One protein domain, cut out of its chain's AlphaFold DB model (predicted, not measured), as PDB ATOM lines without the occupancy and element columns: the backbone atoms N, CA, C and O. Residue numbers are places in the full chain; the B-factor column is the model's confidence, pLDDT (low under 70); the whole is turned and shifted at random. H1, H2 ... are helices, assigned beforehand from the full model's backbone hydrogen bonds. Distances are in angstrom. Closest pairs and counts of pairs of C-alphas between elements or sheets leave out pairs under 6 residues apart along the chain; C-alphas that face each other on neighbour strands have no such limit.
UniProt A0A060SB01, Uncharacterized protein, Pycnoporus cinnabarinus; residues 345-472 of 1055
ATOM      1  N   ARG A 345     -18.962  -3.063 -32.863       79.62
ATOM      2  CA  ARG A 345     -19.996  -3.684 -32.022       79.62
ATOM      3  C   ARG A 345     -19.485  -4.115 -30.647       79.62
ATOM      4  O   ARG A 345     -20.138  -3.848 -29.642       79.62
ATOM      5  N   GLN A 346     -18.354  -4.814 -30.613       75.38
ATOM      6  CA  GLN A 346     -17.789  -5.353 -29.378       75.38
ATOM      7  C   GLN A 346     -17.229  -4.253 -28.481       75.38
ATOM      8  O   GLN A 346     -17.404  -4.323 -27.268       75.38
ATOM      9  N   MET A 347     -16.580  -3.242 -29.063       76.06
ATOM     10  CA  MET A 347     -16.035  -2.119 -28.305       76.06
ATOM     11  C   MET A 347     -17.166  -1.299 -27.702       76.06
ATOM     12  O   MET A 347     -17.146  -1.035 -26.505       76.06
ATOM     13  N   THR A 348     -18.223  -1.026 -28.466       79.75
ATOM     14  CA  THR A 348     -19.419  -0.366 -27.938       79.75
ATOM     15  C   THR A 348     -20.079  -1.174 -26.813       79.75
ATOM     16  O   THR A 348     -20.376  -0.628 -25.754       79.75
ATOM     17  N   PHE A 349     -20.234  -2.492 -26.988       82.75
ATOM     18  CA  PHE A 349     -20.768  -3.372 -25.943       82.75
ATOM     19  C   PHE A 349     -19.887  -3.393 -24.683       82.75
ATOM     20  O   PHE A 349     -20.390  -3.441 -23.562       82.75
ATOM     21  N   ARG A 350     -18.561  -3.344 -24.843       80.44
ATOM     22  CA  ARG A 350     -17.621  -3.254 -23.719       80.44
ATOM     23  C   ARG A 350     -17.734  -1.922 -22.998       80.44
ATOM     24  O   ARG A 350     -17.793  -1.938 -21.775       80.44
ATOM     25  N   LEU A 351     -17.818  -0.808 -23.727       80.75
ATOM     26  CA  LEU A 351     -18.062   0.512 -23.141       80.75
ATOM     27  C   LEU A 351     -19.353   0.495 -22.313       80.75
ATOM     28  O   LEU A 351     -19.331   0.885 -21.151       80.75
ATOM     29  N   GLU A 352     -20.437  -0.072 -22.851       86.38
ATOM     30  CA  GLU A 352     -21.697  -0.270 -22.121       86.38
ATOM     31  C   GLU A 352     -21.488  -1.066 -20.820       86.38
ATOM     32  O   GLU A 352     -21.859  -0.598 -19.743       86.38
ATOM     33  N   CYS A 353     -20.813  -2.217 -20.886       83.50
ATOM     34  CA  CYS A 353     -20.512  -3.030 -19.703       83.50
ATOM     35  C   CYS A 353     -19.632  -2.293 -18.678       83.50
ATOM     36  O   CYS A 353     -19.784  -2.482 -17.473       83.50
ATOM     37  N   MET A 354     -18.702  -1.454 -19.139       82.38
ATOM     38  CA  MET A 354     -17.815  -0.669 -18.277       82.38
ATOM     39  C   MET A 354     -18.565   0.457 -17.554       82.38
ATOM     40  O   MET A 354     -18.204   0.774 -16.419       82.38
ATOM     41  N   THR A 355     -19.629   0.996 -18.159       86.31
ATOM     42  CA  THR A 355     -20.486   2.026 -17.546       86.31
ATOM     43  C   THR A 355     -21.482   1.506 -16.500       86.31
ATOM     44  O   THR A 355     -21.982   2.300 -15.711       86.31
ATOM     45  N   ASP A 356     -21.756   0.196 -16.426       84.38
ATOM     46  CA  ASP A 356     -22.739  -0.389 -15.484       84.38
ATOM     47  C   ASP A 356     -22.132  -0.791 -14.114       84.38
ATOM     48  O   ASP A 356     -22.700  -1.582 -13.357       84.38
ATOM     49  N   ASN A 357     -20.951  -0.261 -13.769       76.62
ATOM     50  CA  ASN A 357     -20.260  -0.578 -12.516       76.62
ATOM     51  C   ASN A 357     -20.638   0.398 -11.385       76.62
ATOM     52  O   ASN A 357     -20.391   1.598 -11.478       76.62
ATOM     53  N   ASP A 358     -21.171  -0.132 -10.278       76.44
ATOM     54  CA  ASP A 358     -21.413   0.607  -9.027       76.44
ATOM     55  C   ASP A 358     -20.577  -0.014  -7.886       76.44
ATOM     56  O   ASP A 358     -20.846  -1.160  -7.496       76.44
ATOM     57  N   PRO A 359     -19.558   0.684  -7.335       82.38
ATOM     58  CA  PRO A 359     -19.173   2.082  -7.586       82.38
ATOM     59  C   PRO A 359     -18.427   2.296  -8.922       82.38
ATOM     60  O   PRO A 359     -17.834   1.346  -9.441       82.38
ATOM     61  N   PRO A 360     -18.387   3.541  -9.445       82.75
ATOM     62  CA  PRO A 360     -17.707   3.854 -10.698       82.75
ATOM     63  C   PRO A 360     -16.210   3.542 -10.609       82.75
ATOM     64  O   PRO A 360     -15.512   3.981  -9.689       82.75
ATOM     65  N   THR A 361     -15.714   2.771 -11.574       80.94
ATOM     66  CA  THR A 361     -14.286   2.481 -11.743       80.94
ATOM     67  C   THR A 361     -13.634   3.555 -12.625       80.94
ATOM     68  O   THR A 361     -14.337   4.182 -13.418       80.94
ATOM     69  N   PRO A 362     -12.304   3.775 -12.550       75.75
ATOM     70  CA  PRO A 362     -11.607   4.687 -13.464       75.75
ATOM     71  C   PRO A 362     -11.899   4.373 -14.935       75.75
ATOM     72  O   PRO A 362     -12.260   5.256 -15.697       75.75
ATOM     73  N   SER A 363     -11.886   3.091 -15.298       69.38
ATOM     74  CA  SER A 363     -12.205   2.659 -16.657       69.38
ATOM     75  C   SER A 363     -13.672   2.915 -17.034       69.38
ATOM     76  O   SER A 363     -13.959   3.168 -18.197       69.38
ATOM     77  N   GLY A 364     -14.602   2.877 -16.073       79.25
ATOM     78  CA  GLY A 364     -15.988   3.303 -16.289       79.25
ATOM     79  C   GLY A 364     -16.098   4.803 -16.576       79.25
ATOM     80  O   GLY A 364     -16.796   5.189 -17.505       79.25
ATOM     81  N   ILE A 365     -15.345   5.637 -15.850       79.25
ATOM     82  CA  ILE A 365     -15.250   7.090 -16.084       79.25
ATOM     83  C   ILE A 365     -14.673   7.378 -17.480       79.25
ATOM     84  O   ILE A 365     -15.225   8.195 -18.214       79.25
ATOM     85  N   ASP A 366     -13.612   6.676 -17.877       74.19
ATOM     86  CA  ASP A 366     -13.018   6.816 -19.212       74.19
ATOM     87  C   ASP A 366     -13.994   6.359 -20.310       74.19
ATOM     88  O   ASP A 366     -14.146   7.031 -21.330       74.19
ATOM     89  N   ALA A 367     -14.719   5.255 -20.087       77.12
ATOM     90  CA  ALA A 367     -15.752   4.786 -21.009       77.12
ATOM     91  C   ALA A 367     -16.879   5.816 -21.176       77.12
ATOM     92  O   ALA A 367     -17.336   6.052 -22.293       77.12
ATOM     93  N   GLU A 368     -17.295   6.467 -20.089       89.50
ATOM     94  CA  GLU A 368     -18.260   7.564 -20.140       89.50
ATOM     95  C   GLU A 368     -17.750   8.749 -20.980       89.50
ATOM     96  O   GLU A 368     -18.496   9.264 -21.813       89.50
ATOM     97  N   HIS A 369     -16.483   9.153 -20.820       84.75
ATOM     98  CA  HIS A 369     -15.867  10.195 -21.650       84.75
ATOM     99  C   HIS A 369     -15.852   9.817 -23.136       84.75
ATOM    100  O   HIS A 369     -16.273  10.617 -23.971       84.75
ATOM    101  N   ILE A 370     -15.449   8.584 -23.458       78.81
ATOM    102  CA  ILE A 370     -15.431   8.073 -24.833       78.81
ATOM    103  C   ILE A 370     -16.837   8.107 -25.443       78.81
ATOM    104  O   ILE A 370     -17.000   8.552 -26.576       78.81
ATOM    105  N   LEU A 371     -17.869   7.678 -24.708       87.31
ATOM    106  CA  LEU A 371     -19.251   7.715 -25.202       87.31
ATOM    107  C   LEU A 371     -19.728   9.147 -25.478       87.31
ATOM    108  O   LEU A 371     -20.384   9.380 -26.494       87.31
ATOM    109  N   VAL A 372     -19.389  10.104 -24.606       90.81
ATOM    110  CA  VAL A 372     -19.707  11.530 -24.801       90.81
ATOM    111  C   VAL A 372     -18.996  12.087 -26.032       90.81
ATOM    112  O   VAL A 372     -19.621  12.789 -26.828       90.81
ATOM    113  N   ASP A 373     -17.721  11.753 -26.225       84.88
ATOM    114  CA  ASP A 373     -16.944  12.214 -27.376       84.88
ATOM    115  C   ASP A 373     -17.443  11.600 -28.690       84.88
ATOM    116  O   ASP A 373     -17.661  12.335 -29.654       84.88
ATOM    117  N   LEU A 374     -17.744  10.297 -28.717       84.75
ATOM    118  CA  LEU A 374     -18.377   9.642 -29.868       84.75
ATOM    119  C   LEU A 374     -19.743  10.258 -30.197       84.75
ATOM    120  O   LEU A 374     -20.086  10.394 -31.370       84.75
ATOM    121  N   ALA A 375     -20.507  10.685 -29.185       93.06
ATOM    122  CA  ALA A 375     -21.810  11.327 -29.361       93.06
ATOM    123  C   ALA A 375     -21.746  12.785 -29.858       93.06
ATOM    124  O   ALA A 375     -22.797  13.409 -30.050       93.06
ATOM    125  N   LYS A 376     -20.552  13.365 -30.040       89.75
ATOM    126  CA  LYS A 376     -20.374  14.649 -30.749       89.75
ATOM    127  C   LYS A 376     -20.404  14.471 -32.271       89.75
ATOM    128  O   LYS A 376     -20.713  15.421 -32.996       89.75
ATOM    129  N   ASP A 377     -20.103  13.267 -32.752       89.25
ATOM    130  CA  ASP A 377     -20.200  12.898 -34.162       89.25
ATOM    131  C   ASP A 377     -21.596  12.310 -34.459       89.25
ATOM    132  O   ASP A 377     -21.956  11.266 -33.902       89.25
ATOM    133  N   PRO A 378     -22.409  12.946 -35.325       95.38
ATOM    134  CA  PRO A 378     -23.733  12.432 -35.665       95.38
ATOM    135  C   PRO A 378     -23.681  11.064 -36.363       95.38
ATOM    136  O   PRO A 378     -24.623  10.283 -36.235       95.38
ATOM    137  N   THR A 379     -22.583  10.725 -37.047       91.50
ATOM    138  CA  THR A 379     -22.458   9.449 -37.766       91.50
ATOM    139  C   THR A 379     -22.305   8.250 -36.826       91.50
ATOM    140  O   THR A 379     -22.726   7.141 -37.169       91.50
ATOM    141  N   SER A 380     -21.806   8.462 -35.602       90.38
ATOM    142  CA  SER A 380     -21.758   7.441 -34.547       90.38
ATOM    143  C   SER A 380     -23.151   6.897 -34.229       90.38
ATOM    144  O   SER A 380     -23.324   5.689 -34.055       90.38
ATOM    145  N   PHE A 381     -24.168   7.765 -34.220       95.88
ATOM    146  CA  PHE A 381     -25.557   7.374 -33.971       95.88
ATOM    147  C   PHE A 381     -26.153   6.530 -35.092       95.88
ATOM    148  O   PHE A 381     -27.057   5.752 -34.829       95.88
ATOM    149  N   LEU A 382     -25.621   6.578 -36.315       93.69
ATOM    150  CA  LEU A 382     -26.097   5.719 -37.405       93.69
ATOM    151  C   LEU A 382     -25.751   4.237 -37.179       93.69
ATOM    152  O   LEU A 382     -26.265   3.361 -37.877       93.69
ATOM    153  N   ARG A 383     -24.891   3.930 -36.196       90.44
ATOM    154  CA  ARG A 383     -24.545   2.564 -35.796       90.44
ATOM    155  C   ARG A 383     -25.541   2.044 -34.763       90.44
ATOM    156  O   ARG A 383     -25.554   2.475 -33.613       90.44
ATOM    157  N   SER A 384     -26.286   1.001 -35.131       92.81
ATOM    158  CA  SER A 384     -27.297   0.376 -34.261       92.81
ATOM    159  C   SER A 384     -26.761  -0.079 -32.898       92.81
ATOM    160  O   SER A 384     -27.507  -0.137 -31.926       92.81
ATOM    161  N   ASN A 385     -25.481  -0.456 -32.817       88.94
ATOM    162  CA  ASN A 385     -24.871  -0.887 -31.558       88.94
ATOM    163  C   ASN A 385     -24.635   0.301 -30.624       88.94
ATOM    164  O   ASN A 385     -24.966   0.201 -29.450       88.94
ATOM    165  N   PHE A 386     -24.151   1.428 -31.154       92.44
ATOM    166  CA  PHE A 386     -23.972   2.657 -30.385       92.44
ATOM    167  C   PHE A 386     -25.310   3.167 -29.847       92.44
ATOM    168  O   PHE A 386     -25.423   3.399 -28.649       92.44
ATOM    169  N   VAL A 387     -26.353   3.206 -30.684       96.00
ATOM    170  CA  VAL A 387     -27.731   3.543 -30.270       96.00
ATOM    171  C   VAL A 387     -28.187   2.681 -29.094       96.00
ATOM    172  O   VAL A 387     -28.599   3.217 -28.066       96.00
ATOM    173  N   LYS A 388     -28.055   1.351 -29.199       95.06
ATOM    174  CA  LYS A 388     -28.422   0.424 -28.115       95.06
ATOM    175  C   LYS A 388     -27.656   0.716 -26.832       95.06
ATOM    176  O   LYS A 388     -28.276   0.797 -25.774       95.06
ATOM    177  N   SER A 389     -26.346   0.926 -26.927       93.81
ATOM    178  CA  SER A 389     -25.526   1.239 -25.763       93.81
ATOM    179  C   SER A 389     -25.939   2.565 -25.122       93.81
ATOM    180  O   SER A 389     -26.149   2.586 -23.915       93.81
ATOM    181  N   ILE A 390     -26.189   3.632 -25.898       96.31
ATOM    182  CA  ILE A 390     -26.690   4.922 -25.386       96.31
ATOM    183  C   ILE A 390     -28.048   4.783 -24.683       96.31
ATOM    184  O   ILE A 390     -28.262   5.350 -23.603       96.31
ATOM    185  N   LEU A 391     -28.975   4.019 -25.265       96.12
ATOM    186  CA  LEU A 391     -30.290   3.774 -24.669       96.12
ATOM    187  C   LEU A 391     -30.187   2.970 -23.361       96.12
ATOM    188  O   LEU A 391     -30.973   3.209 -22.438       96.12
ATOM    189  N   ASN A 392     -29.185   2.093 -23.246       95.50
ATOM    190  CA  ASN A 392     -28.936   1.257 -22.071       95.50
ATOM    191  C   ASN A 392     -28.117   1.937 -20.958       95.50
ATOM    192  O   ASN A 392     -28.101   1.407 -19.848       95.50
ATOM    193  N   ILE A 393     -27.495   3.105 -21.196       93.88
ATOM    194  CA  ILE A 393     -26.728   3.839 -20.169       93.88
ATOM    195  C   ILE A 393     -27.577   4.018 -18.904       93.88
ATOM    196  O   ILE A 393     -28.684   4.563 -18.962       93.88
ATOM    197  N   GLY A 394     -27.064   3.574 -17.754       91.44
ATOM    198  CA  GLY A 394     -27.745   3.656 -16.461       91.44
ATOM    199  C   GLY A 394     -27.946   5.089 -15.948       91.44
ATOM    200  O   GLY A 394     -27.482   6.068 -16.527       91.44
ATOM    201  N   THR A 395     -28.658   5.237 -14.824       90.94
ATOM    202  CA  THR A 395     -28.800   6.556 -14.173       90.94
ATOM    203  C   THR A 395     -27.599   6.951 -13.312       90.94
ATOM    204  O   THR A 395     -27.503   8.094 -12.883       90.94
ATOM    205  N   SER A 396     -26.727   5.992 -13.005       87.00
ATOM    206  CA  SER A 396     -25.584   6.123 -12.101       87.00
ATOM    207  C   SER A 396     -24.283   6.334 -12.878       87.00
ATOM    208  O   SER A 396     -23.389   5.498 -12.813       87.00
ATOM    209  N   THR A 397     -24.202   7.429 -13.629       90.31
ATOM    210  CA  THR A 397     -23.001   7.857 -14.366       90.31
ATOM    211  C   THR A 397     -22.262   8.951 -13.596       90.31
ATOM    212  O   THR A 397     -22.883   9.749 -12.890       90.31
ATOM    213  N   SER A 398     -20.931   8.977 -13.682       91.38
ATOM    214  CA  SER A 398     -20.086   9.942 -12.955       91.38
ATOM    215  C   SER A 398     -19.793  11.213 -13.754       91.38
ATOM    216  O   SER A 398     -19.707  12.300 -13.186       91.38
ATOM    217  N   VAL A 399     -19.618  11.061 -15.062       91.69
ATOM    218  CA  VAL A 399     -19.250  12.084 -16.045       91.69
ATOM    219  C   VAL A 399     -20.470  12.501 -16.854       91.69
ATOM    220  O   VAL A 399     -20.703  13.697 -17.037       91.69
ATOM    221  N   ILE A 400     -21.264  11.534 -17.328       94.38
ATOM    222  CA  ILE A 400     -22.451  11.828 -18.138       94.38
ATOM    223  C   ILE A 400     -23.522  12.418 -17.225       94.38
ATOM    224  O   ILE A 400     -24.111  11.719 -16.398       94.38
ATOM    225  N   THR A 401     -23.782  13.715 -17.371       95.62
ATOM    226  CA  THR A 401     -24.841  14.398 -16.623       95.62
ATOM    227  C   THR A 401     -26.220  13.913 -17.071       95.62
ATOM    228  O   THR A 401     -26.383  13.381 -18.169       95.62
ATOM    229  N   ASP A 402     -27.248  14.107 -16.240       95.44
ATOM    230  CA  ASP A 402     -28.619  13.731 -16.612       95.44
ATOM    231  C   ASP A 402     -29.098  14.461 -17.883       95.44
ATOM    232  O   ASP A 402     -29.776  13.851 -18.713       95.44
ATOM    233  N   ASP A 403     -28.698  15.726 -18.055       95.44
ATOM    234  CA  ASP A 403     -29.002  16.537 -19.240       95.44
ATOM    235  C   ASP A 403     -28.298  15.983 -20.487       95.44
ATOM    236  O   ASP A 403     -28.928  15.809 -21.533       95.44
ATOM    237  N   GLU A 404     -27.015  15.633 -20.366       95.56
ATOM    238  CA  GLU A 404     -26.235  15.056 -21.462       95.56
ATOM    239  C   GLU A 404     -26.762  13.670 -21.851       95.56
ATOM    240  O   GLU A 404     -26.997  13.397 -23.027       95.56
ATOM    241  N   ARG A 405     -27.074  12.818 -20.867       95.81
ATOM    242  CA  ARG A 405     -27.701  11.510 -21.105       95.81
ATOM    243  C   ARG A 405     -29.052  11.663 -21.799       95.81
ATOM    244  O   ARG A 405     -29.358  10.896 -22.710       95.81
ATOM    245  N   SER A 406     -29.874  12.626 -21.375       96.56
ATOM    246  CA  SER A 406     -31.163  12.911 -22.018       96.56
ATOM    247  C   SER A 406     -30.971  13.343 -23.470       96.56
ATOM    248  O   SER A 406     -31.677  12.855 -24.350       96.56
ATOM    249  N   SER A 407     -29.986  14.205 -23.724       96.88
ATOM    250  CA  SER A 407     -29.628  14.661 -25.064       96.88
ATOM    251  C   SER A 407     -29.182  13.514 -25.976       96.88
ATOM    252  O   SER A 407     -29.708  13.353 -27.077       96.88
ATOM    253  N   MET A 408     -28.255  12.674 -25.507       97.50
ATOM    254  CA  MET A 408     -27.767  11.515 -26.259       97.50
ATOM    255  C   MET A 408     -28.896  10.521 -26.552       97.50
ATOM    256  O   MET A 408     -28.996  10.014 -27.664       97.50
ATOM    257  N   ARG A 409     -29.787  10.267 -25.584       97.69
ATOM    258  CA  ARG A 409     -30.945   9.387 -25.793       97.69
ATOM    259  C   ARG A 409     -31.929   9.953 -26.808       97.69
ATOM    260  O   ARG A 409     -32.432   9.192 -27.621       97.69
ATOM    261  N   GLN A 410     -32.188  11.259 -26.789       97.88
ATOM    262  CA  GLN A 410     -33.054  11.891 -27.783       97.88
ATOM    263  C   GLN A 410     -32.491  11.715 -29.201       97.88
ATOM    264  O   GLN A 410     -33.236  11.360 -30.106       97.88
ATOM    265  N   ALA A 411     -31.179  11.886 -29.378       97.88
ATOM    266  CA  ALA A 411     -30.510  11.618 -30.651       97.88
ATOM    267  C   ALA A 411     -30.578  10.131 -31.050       97.88
ATOM    268  O   ALA A 411     -30.843   9.813 -32.205       97.88
ATOM    269  N   ALA A 412     -30.395   9.219 -30.093       97.88
ATOM    270  CA  ALA A 412     -30.508   7.780 -30.322       97.88
ATOM    271  C   ALA A 412     -31.923   7.362 -30.763       97.88
ATOM    272  O   ALA A 412     -32.048   6.553 -31.679       97.88
ATOM    273  N   PHE A 413     -32.973   7.939 -30.166       98.19
ATOM    274  CA  PHE A 413     -34.362   7.659 -30.548       98.19
ATOM    275  C   PHE A 413     -34.676   8.067 -31.986       98.19
ATOM    276  O   PHE A 413     -35.388   7.337 -32.659       98.19
ATOM    277  N   ILE A 414     -34.099   9.161 -32.494       98.12
ATOM    278  CA  ILE A 414     -34.287   9.562 -33.899       98.12
ATOM    279  C   ILE A 414     -33.835   8.449 -34.850       98.12
ATOM    280  O   ILE A 414     -34.522   8.146 -35.817       98.12
ATOM    281  N   VAL A 415     -32.697   7.810 -34.564       97.75
ATOM    282  CA  VAL A 415     -32.189   6.718 -35.406       97.75
ATOM    283  C   VAL A 415     -32.971   5.419 -35.196       97.75
ATOM    284  O   VAL A 415     -33.188   4.692 -36.165       97.75
ATOM    285  N   ASP A 416     -33.378   5.120 -33.958       97.31
ATOM    286  CA  ASP A 416     -34.151   3.914 -33.615       97.31
ATOM    287  C   ASP A 416     -35.563   3.935 -34.234       97.31
ATOM    288  O   ASP A 416     -36.011   2.927 -34.778       97.31
ATOM    289  N   ASP A 417     -36.222   5.100 -34.227       97.44
ATOM    290  CA  ASP A 417     -37.542   5.326 -34.835       97.44
ATOM    291  C   ASP A 417     -37.470   5.497 -36.370       97.44
ATOM    292  O   ASP A 417     -38.477   5.366 -37.072       97.44
ATOM    293  N   GLY A 418     -36.273   5.746 -36.905       97.06
ATOM    294  CA  GLY A 418     -35.961   5.724 -38.329       97.06
ATOM    295  C   GLY A 418     -36.323   6.995 -39.107       97.06
ATOM    296  O   GLY A 418     -36.295   8.106 -38.579       97.06
ATOM    297  N   PHE A 419     -36.640   6.836 -40.397       97.12
ATOM    298  CA  PHE A 419     -36.808   7.951 -41.340       97.12
ATOM    299  C   PHE A 419     -37.838   8.993 -40.886       97.12
ATOM    300  O   PHE A 419     -37.519  10.180 -40.835       97.12
ATOM    301  N   SER A 420     -39.041   8.574 -40.484       97.38
ATOM    302  CA  SER A 420     -40.101   9.509 -40.084       97.38
ATOM    303  C   SER A 420     -39.718  10.355 -38.861       97.38
ATOM    304  O   SER A 420     -40.065  11.532 -38.804       97.38
ATOM    305  N   ALA A 421     -38.933   9.819 -37.917       97.94
ATOM    306  CA  ALA A 421     -38.440  10.599 -36.780       97.94
ATOM    307  C   ALA A 421     -37.374  11.628 -37.187       97.94
ATOM    308  O   ALA A 421     -37.349  12.734 -36.645       97.94
ATOM    309  N   ALA A 422     -36.523  11.302 -38.167       98.06
ATOM    310  CA  ALA A 422     -35.593  12.268 -38.749       98.06
ATOM    311  C   ALA A 422     -36.342  13.401 -39.478       98.06
ATOM    312  O   ALA A 422     -35.984  14.571 -39.328       98.06
ATOM    313  N   VAL A 423     -37.420  13.079 -40.201       98.19
ATOM    314  CA  VAL A 423     -38.303  14.073 -40.833       98.19
ATOM    315  C   VAL A 423     -38.966  14.971 -39.783       98.19
ATOM    316  O   VAL A 423     -38.911  16.198 -39.900       98.19
ATOM    317  N   ASP A 424     -39.533  14.387 -38.726       98.19
ATOM    318  CA  ASP A 424     -40.158  15.129 -37.626       98.19
ATOM    319  C   ASP A 424     -39.168  16.063 -36.908       98.19
ATOM    320  O   ASP A 424     -39.535  17.172 -36.503       98.19
ATOM    321  N   GLU A 425     -37.906  15.646 -36.756       98.25
ATOM    322  CA  GLU A 425     -36.841  16.491 -36.210       98.25
ATOM    323  C   GLU A 425     -36.543  17.688 -37.120       98.25
ATOM    324  O   GLU A 425     -36.467  18.812 -36.628       98.25
ATOM    325  N   LEU A 426     -36.422  17.480 -38.436       98.12
ATOM    326  CA  LEU A 426     -36.156  18.557 -39.401       98.12
ATOM    327  C   LEU A 426     -37.310  19.563 -39.509       98.12
ATOM    328  O   LEU A 426     -37.087  20.747 -39.759       98.12
ATOM    329  N   LEU A 427     -38.547  19.112 -39.295       97.94
ATOM    330  CA  LEU A 427     -39.729  19.976 -39.255       97.94
ATOM    331  C   LEU A 427     -39.887  20.717 -37.926       97.94
ATOM    332  O   LEU A 427     -40.676  21.668 -37.836       97.94
ATOM    333  N   ARG A 428     -39.162  20.303 -36.882       97.69
ATOM    334  CA  ARG A 428     -39.220  20.967 -35.587       97.69
ATOM    335  C   ARG A 428     -38.597  22.363 -35.697       97.69
ATOM    336  O   ARG A 428     -37.467  22.504 -36.159       97.69
ATOM    337  N   PRO A 429     -39.282  23.419 -35.219       97.50
ATOM    338  CA  PRO A 429     -38.687  24.745 -35.163       97.50
ATOM    339  C   PRO A 429     -37.396  24.737 -34.338       97.50
ATOM    340  O   PRO A 429     -37.393  24.278 -33.195       97.50
ATOM    341  N   VAL A 430     -36.323  25.290 -34.904       97.31
ATOM    342  CA  VAL A 430     -35.030  25.424 -34.221       97.31
ATOM    343  C   VAL A 430     -35.188  26.295 -32.970       97.31
ATOM    344  O   VAL A 430     -35.738  27.402 -33.033       97.31
ATOM    345  N   GLU A 431     -34.714  25.788 -31.830       96.25
ATOM    346  CA  GLU A 431     -34.713  26.489 -30.542       96.25
ATOM    347  C   GLU A 431     -33.879  27.784 -30.624       96.25
ATOM    348  O   GLU A 431     -32.855  27.826 -31.304       96.25
ATOM    349  N   ARG A 432     -34.316  28.866 -29.960       94.31
ATOM    350  CA  ARG A 432     -33.622  30.168 -29.969       94.31
ATOM    351  C   ARG A 432     -33.428  30.700 -28.535       94.31
ATOM    352  O   ARG A 432     -34.426  31.102 -27.927       94.31
ATOM    353  N   PRO A 433     -32.191  30.759 -28.000       93.81
ATOM    354  CA  PRO A 433     -30.949  30.286 -28.619       93.81
ATOM    355  C   PRO A 433     -30.901  28.747 -28.689       93.81
ATOM    356  O   PRO A 433     -31.473  28.086 -27.821       93.81
ATOM    357  N   PRO A 434     -30.225  28.168 -29.690       95.38
ATOM    358  CA  PRO A 434     -30.125  26.726 -29.847       95.38
ATOM    359  C   PRO A 434     -29.273  26.123 -28.731       95.38
ATOM    360  O   PRO A 434     -28.144  26.546 -28.471       95.38
ATOM    361  N   SER A 435     -29.824  25.111 -28.067       95.94
ATOM    362  CA  SER A 435     -29.089  24.310 -27.095       95.94
ATOM    363  C   SER A 435     -28.189  23.296 -27.804       95.94
ATOM    364  O   SER A 435     -28.506  22.820 -28.896       95.94
ATOM    365  N   PHE A 436     -27.095  22.895 -27.150       95.06
ATOM    366  CA  PHE A 436     -26.232  21.816 -27.641       95.06
ATOM    367  C   PHE A 436     -27.032  20.538 -27.950       95.06
ATOM    368  O   PHE A 436     -26.816  19.900 -28.977       95.06
ATOM    369  N   SER A 437     -28.019  20.218 -27.103       96.25
ATOM    370  CA  SER A 437     -28.900  19.068 -27.309       96.25
ATOM    371  C   SER A 437     -29.724  19.175 -28.587       96.25
ATOM    372  O   SER A 437     -29.762  18.217 -29.352       96.25
ATOM    373  N   SER A 438     -30.346  20.334 -28.837       97.00
ATOM    374  CA  SER A 438     -31.135  20.558 -30.055       97.00
ATOM    375  C   SER A 438     -30.287  20.486 -31.330       97.00
ATOM    376  O   SER A 438     -30.736  19.975 -32.352       97.00
ATOM    377  N   LEU A 439     -29.032  20.948 -31.271       97.50
ATOM    378  CA  LEU A 439     -28.108  20.857 -32.403       97.50
ATOM    379  C   LEU A 439     -27.646  19.419 -32.634       97.50
ATOM    380  O   LEU A 439     -27.550  18.998 -33.782       97.50
ATOM    381  N   ARG A 440     -27.391  18.646 -31.572       97.06
ATOM    382  CA  ARG A 440     -27.046  17.222 -31.688       97.06
ATOM    383  C   ARG A 440     -28.163  16.443 -32.381       97.06
ATOM    384  O   ARG A 440     -27.878  15.720 -33.331       97.06
ATOM    385  N   THR A 441     -29.411  16.586 -31.932       98.12
ATOM    386  CA  THR A 441     -30.553  15.862 -32.516       98.12
ATOM    387  C   THR A 441     -30.768  16.242 -33.974       98.12
ATOM    388  O   THR A 441     -30.904  15.357 -34.817       98.12
ATOM    389  N   LEU A 442     -30.682  17.537 -34.289       98.25
ATOM    390  CA  LEU A 442     -30.755  18.031 -35.660       98.25
ATOM    391  C   LEU A 442     -29.651  17.438 -36.546       98.25
ATOM    392  O   LEU A 442     -29.935  16.948 -37.634       98.25
ATOM    393  N   ARG A 443     -28.395  17.448 -36.086       98.12
ATOM    394  CA  ARG A 443     -27.263  16.893 -36.847       98.12
ATOM    395  C   ARG A 443     -27.389  15.387 -37.066       98.12
ATOM    396  O   ARG A 443     -27.050  14.909 -38.142       98.12
ATOM    397  N   VAL A 444     -27.909  14.644 -36.089       98.19
ATOM    398  CA  VAL A 444     -28.198  13.207 -36.242       98.19
ATOM    399  C   VAL A 444     -29.300  12.973 -37.274       98.19
ATOM    400  O   VAL A 444     -29.148  12.096 -38.119       98.19
ATOM    401  N   ALA A 445     -30.367  13.778 -37.262       98.44
ATOM    402  CA  ALA A 445     -31.414  13.702 -38.279       98.44
ATOM    403  C   ALA A 445     -30.872  14.008 -39.687       98.44
ATOM    404  O   ALA A 445     -31.152  13.262 -40.619       98.44
ATOM    405  N   LEU A 446     -30.042  15.049 -39.838       98.19
ATOM    406  CA  LEU A 446     -29.385  15.382 -41.110       98.19
ATOM    407  C   LEU A 446     -28.500  14.230 -41.614       98.19
ATOM    408  O   LEU A 446     -28.619  13.840 -42.772       98.19
ATOM    409  N   ALA A 447     -27.672  13.650 -40.739       96.94
ATOM    410  CA  ALA A 447     -26.815  12.512 -41.078       96.94
ATOM    411  C   ALA A 447     -27.622  11.247 -41.423       96.94
ATOM    412  O   ALA A 447     -27.212  10.468 -42.281       96.94
ATOM    413  N   TYR A 448     -28.779  11.039 -40.785       97.38
ATOM    414  CA  TYR A 448     -29.684   9.941 -41.128       97.38
ATOM    415  C   TYR A 448     -30.249  10.123 -42.539       97.38
ATOM    416  O   TYR A 448     -30.164   9.205 -43.343       97.38
ATOM    417  N   ILE A 449     -30.756  11.317 -42.873       97.81
ATOM    418  CA  ILE A 449     -31.249  11.617 -44.228       97.81
ATOM    419  C   ILE A 449     -30.138  11.462 -45.273       97.81
ATOM    420  O   ILE A 449     -30.388  10.921 -46.347       97.81
ATOM    421  N   GLU A 450     -28.912  11.896 -44.967       96.38
ATOM    422  CA  GLU A 450     -27.759  11.694 -45.853       96.38
ATOM    423  C   GLU A 450     -27.507  10.206 -46.127       96.38
ATOM    424  O   GLU A 450     -27.350   9.825 -47.287       96.38
ATOM    425  N   ARG A 451     -27.552   9.361 -45.085       94.81
ATOM    426  CA  ARG A 451     -27.410   7.905 -45.216       94.81
ATOM    427  C   ARG A 451     -28.522   7.284 -46.057       94.81
ATOM    428  O   ARG A 451     -28.228   6.452 -46.906       94.81
ATOM    429  N   GLU A 452     -29.778   7.669 -45.852       96.19
ATOM    430  CA  GLU A 452     -30.884   7.131 -46.658       96.19
ATOM    431  C   GLU A 452     -30.727   7.515 -48.134       96.19
ATOM    432  O   GLU A 452     -30.960   6.693 -49.013       96.19
ATOM    433  N   LEU A 453     -30.241   8.727 -48.428       94.25
ATOM    434  CA  LEU A 453     -29.918   9.122 -49.802       94.25
ATOM    435  C   LEU A 453     -28.756   8.300 -50.403       94.25
ATOM    436  O   LEU A 453     -28.690   8.183 -51.626       94.25
ATOM    437  N   ASP A 454     -27.836   7.775 -49.582       89.56
ATOM    438  CA  ASP A 454     -26.740   6.875 -49.995       89.56
ATOM    439  C   ASP A 454     -27.181   5.429 -50.222       89.56
ATOM    440  O   ASP A 454     -26.676   4.768 -51.134       89.56
ATOM    441  N   GLU A 455     -28.066   4.918 -49.371       86.56
ATOM    442  CA  GLU A 455     -28.465   3.510 -49.374       86.56
ATOM    443  C   GLU A 455     -29.628   3.224 -50.342       86.56
ATOM    444  O   GLU A 455     -29.651   2.154 -50.958       86.56
ATOM    445  N   ASP A 456     -30.551   4.175 -50.519       86.81
ATOM    446  CA  ASP A 456     -31.747   4.049 -51.359       86.81
ATOM    447  C   ASP A 456     -31.683   4.900 -52.647       86.81
ATOM    448  O   ASP A 456     -30.799   5.727 -52.865       86.81
ATOM    449  N   GLU A 457     -32.648   4.695 -53.552       87.50
ATOM    450  CA  GLU A 457     -32.815   5.569 -54.718       87.50
ATOM    451  C   GLU A 457     -33.208   6.982 -54.258       87.50
ATOM    452  O   GLU A 457     -34.271   7.169 -53.668       87.50
ATOM    453  N   GLU A 458     -32.394   7.993 -54.577       91.31
ATOM    454  CA  GLU A 458     -32.602   9.378 -54.119       91.31
ATOM    455  C   GLU A 458     -34.019   9.911 -54.392       91.31
ATOM    456  O   GLU A 458     -34.590  10.618 -53.565       91.31
ATOM    457  N   SER A 459     -34.625   9.544 -55.527       91.94
ATOM    458  CA  SER A 459     -36.008   9.920 -55.850       91.94
ATOM    459  C   SER A 459     -37.022   9.362 -54.856       91.94
ATOM    460  O   SER A 459     -37.965  10.060 -54.502       91.94
ATOM    461  N   ARG A 460     -36.813   8.133 -54.374       95.31
ATOM    462  CA  ARG A 460     -37.694   7.488 -53.401       95.31
ATOM    463  C   ARG A 460     -37.617   8.189 -52.050       95.31
ATOM    464  O   ARG A 460     -38.652   8.506 -51.487       95.31
ATOM    465  N   VAL A 461     -36.411   8.506 -51.581       94.81
ATOM    466  CA  VAL A 461     -36.218   9.243 -50.320       94.81
ATOM    467  C   VAL A 461     -36.880  10.623 -50.384       94.81
ATOM    468  O   VAL A 461     -37.470  11.082 -49.410       94.81
ATOM    469  N   LEU A 462     -36.818  11.294 -51.540       96.06
ATOM    470  CA  LEU A 462     -37.483  12.581 -51.750       96.06
ATOM    471  C   LEU A 462     -39.012  12.473 -51.791       96.06
ATOM    472  O   LEU A 462     -39.683  13.366 -51.267       96.06
ATOM    473  N   ASP A 463     -39.550  11.411 -52.391       96.56
ATOM    474  CA  ASP A 463     -40.986  11.129 -52.405       96.56
ATOM    475  C   ASP A 463     -41.484  10.788 -50.993       96.56
ATOM    476  O   ASP A 463     -42.433  11.416 -50.524       96.56
ATOM    477  N   ASP A 464     -40.787   9.904 -50.274       96.81
ATOM    478  CA  ASP A 464     -41.089   9.532 -48.886       96.81
ATOM    479  C   ASP A 464     -41.015  10.771 -47.967       96.81
ATOM    480  O   ASP A 464     -41.923  11.027 -47.172       96.81
ATOM    481  N   PHE A 465     -39.994  11.625 -48.137       97.44
ATOM    482  CA  PHE A 465     -39.899  12.899 -47.416       97.44
ATOM    483  C   PHE A 465     -41.092  13.808 -47.725       97.44
ATOM    484  O   PHE A 465     -41.660  14.424 -46.826       97.44
ATOM    485  N   TRP A 466     -41.482  13.929 -48.997       97.25
ATOM    486  CA  TRP A 466     -42.620  14.756 -49.396       97.25
ATOM    487  C   TRP A 466     -43.941  14.217 -48.832       97.25
ATOM    488  O   TRP A 466     -44.812  14.998 -48.428       97.25
ATOM    489  N   GLU A 467     -44.100  12.895 -48.791       97.62
ATOM    490  CA  GLU A 467     -45.260  12.235 -48.209       97.62
ATOM    491  C   GLU A 467     -45.371  12.497 -46.706       97.62
ATOM    492  O   GLU A 467     -46.456  12.892 -46.263       97.62
ATOM    493  N   ASP A 468     -44.283  12.387 -45.946       96.31
ATOM    494  CA  ASP A 468     -44.292  12.621 -44.498       96.31
ATOM    495  C   ASP A 468     -44.364  14.122 -44.162       96.31
ATOM    496  O   ASP A 468     -45.241  14.567 -43.415       96.31
ATOM    497  N   ALA A 469     -43.513  14.944 -44.783       95.75
ATOM    498  CA  ALA A 469     -43.341  16.356 -44.435       95.75
ATOM    499  C   ALA A 469     -44.336  17.316 -45.095       95.75
ATOM    500  O   ALA A 469     -44.511  18.454 -44.646       95.75
ATOM    501  N   LYS A 470     -44.967  16.901 -46.201       97.19
ATOM    502  CA  LYS A 470     -45.790  17.765 -47.073       97.19
ATOM    503  C   LYS A 470     -45.033  18.987 -47.620       97.19
ATOM    504  O   LYS A 470     -45.651  19.993 -47.979       97.19
ATOM    505  N   CYS A 471     -43.705  18.915 -47.691       96.56
ATOM    506  CA  CYS A 471     -42.840  19.942 -48.264       96.56
ATOM    507  C   CYS A 471     -41.592  19.314 -48.903       96.56
ATOM    508  O   CYS A 471     -41.272  18.153 -48.676       96.56
ATOM    509  N   SER A 472     -40.887  20.077 -49.743       96.44
ATOM    510  CA  SER A 472     -39.648  19.604 -50.374       96.44
ATOM    511  C   SER A 472     -38.504  19.622 -49.366       96.44
ATOM    512  O   SER A 472     -38.335  20.652 -48.703       96.44
TER     513      SER A 472
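Overview. This is residues 345 to 472 of the 1055 residues of an uncharacterized protein of Pycnoporus cinnabarinus (UniProt A0A060SB01). The domain is a flat slab of helices with H5 and H7 side by side in its middle. At one end H4 folds against H5 as a hairpin, H1 runs beside H4, and H2 packs on H1; toward the other end H6 crosses H7, and H8 packs on H6 at the far end. The short H3 packs on H7. The printed part has 128 residues with eight named helices, H1 to H8 in that order, and no named strand: the class is all helix. The whole is compact, with a radius of gyration of the C-alphas of 15.9 A, and spans 50 by 34 by 17 A.

Arrangement. Begin at H1, residues 345 to 355, which touches H2, residues 362 to 374, closest at the C-alphas of Met 354 and Gly 364, 4.8 A apart. They run opposite ways at a steep tilt of 52 degrees. H1 also touches H4, residues 384 to 392, at a shallow tilt of 12 degrees, the same way; the closest C-alphas are those of Glu 352 and Ser 389, 5.5 A apart. Before H4 you find H3, residues 378 to 381, which touches H7, residues 436 to 455, closest at the C-alphas of Pro 378 and Val 444, 4.6 A apart; H7 touches H3 with residues 440 to 448 alone. H4 forms a helical hairpin with H5, residues 402 to 417, at a steep tilt of 41 degrees; the C-alphas of Val 387 and Ala 412 come closest, at 5.1 A. H5 and H7, both hubs with four helices touched each, run the same way at a shallow tilt of 21 degrees, closest at the C-alphas of Ala 411 and Thr 441, 4.6 A apart. H6, residues 419 to 427, touches H7 at a steep tilt of 48 degrees, opposite ways, with the C-alphas of Ala 422 and Ala 445 closest at 4.4 A. H8, residues 458 to 469, touches H6 with residues 465 to 469 alone, closest at the C-alphas of Val 423 and Ala 469, 6.6 A apart. H7 and H8 only just touch, only at the corner, with 3 pairs of C-alphas within 8 A. Among the pairs apart are H1 and H8. In H1, H2, H4, H6, H7 and H8 every O i to N i+4 pair is within hydrogen-bond range; in H5 11 of 12 are, and H3 is too short for one.

Along the chain. Find C-alpha 345 at (-19.996, -3.684, -32.022); from there H1 runs 15.6 A to C-alpha 355. H2 is 18.4 A long, H3 5.6 A and H4 12.3 A. H5 runs 22.0 A from C-alpha 402 at (-28.619, 13.731, -16.612), and H6 is 12.5 A. H7, the longest, covers 28.5 A, and H8 covers 16.1 A, ending at C-alpha 469, (-43.341, 16.356, -44.435).

Size, cuts and confidence. The two C-alphas farthest apart, those of Pro 359 and Ser 459, are 51.7 A from each other. The printed part has no cut and no long link. The mean pLDDT of the printed part is 91.9; look to residue 363 for the one value under 70.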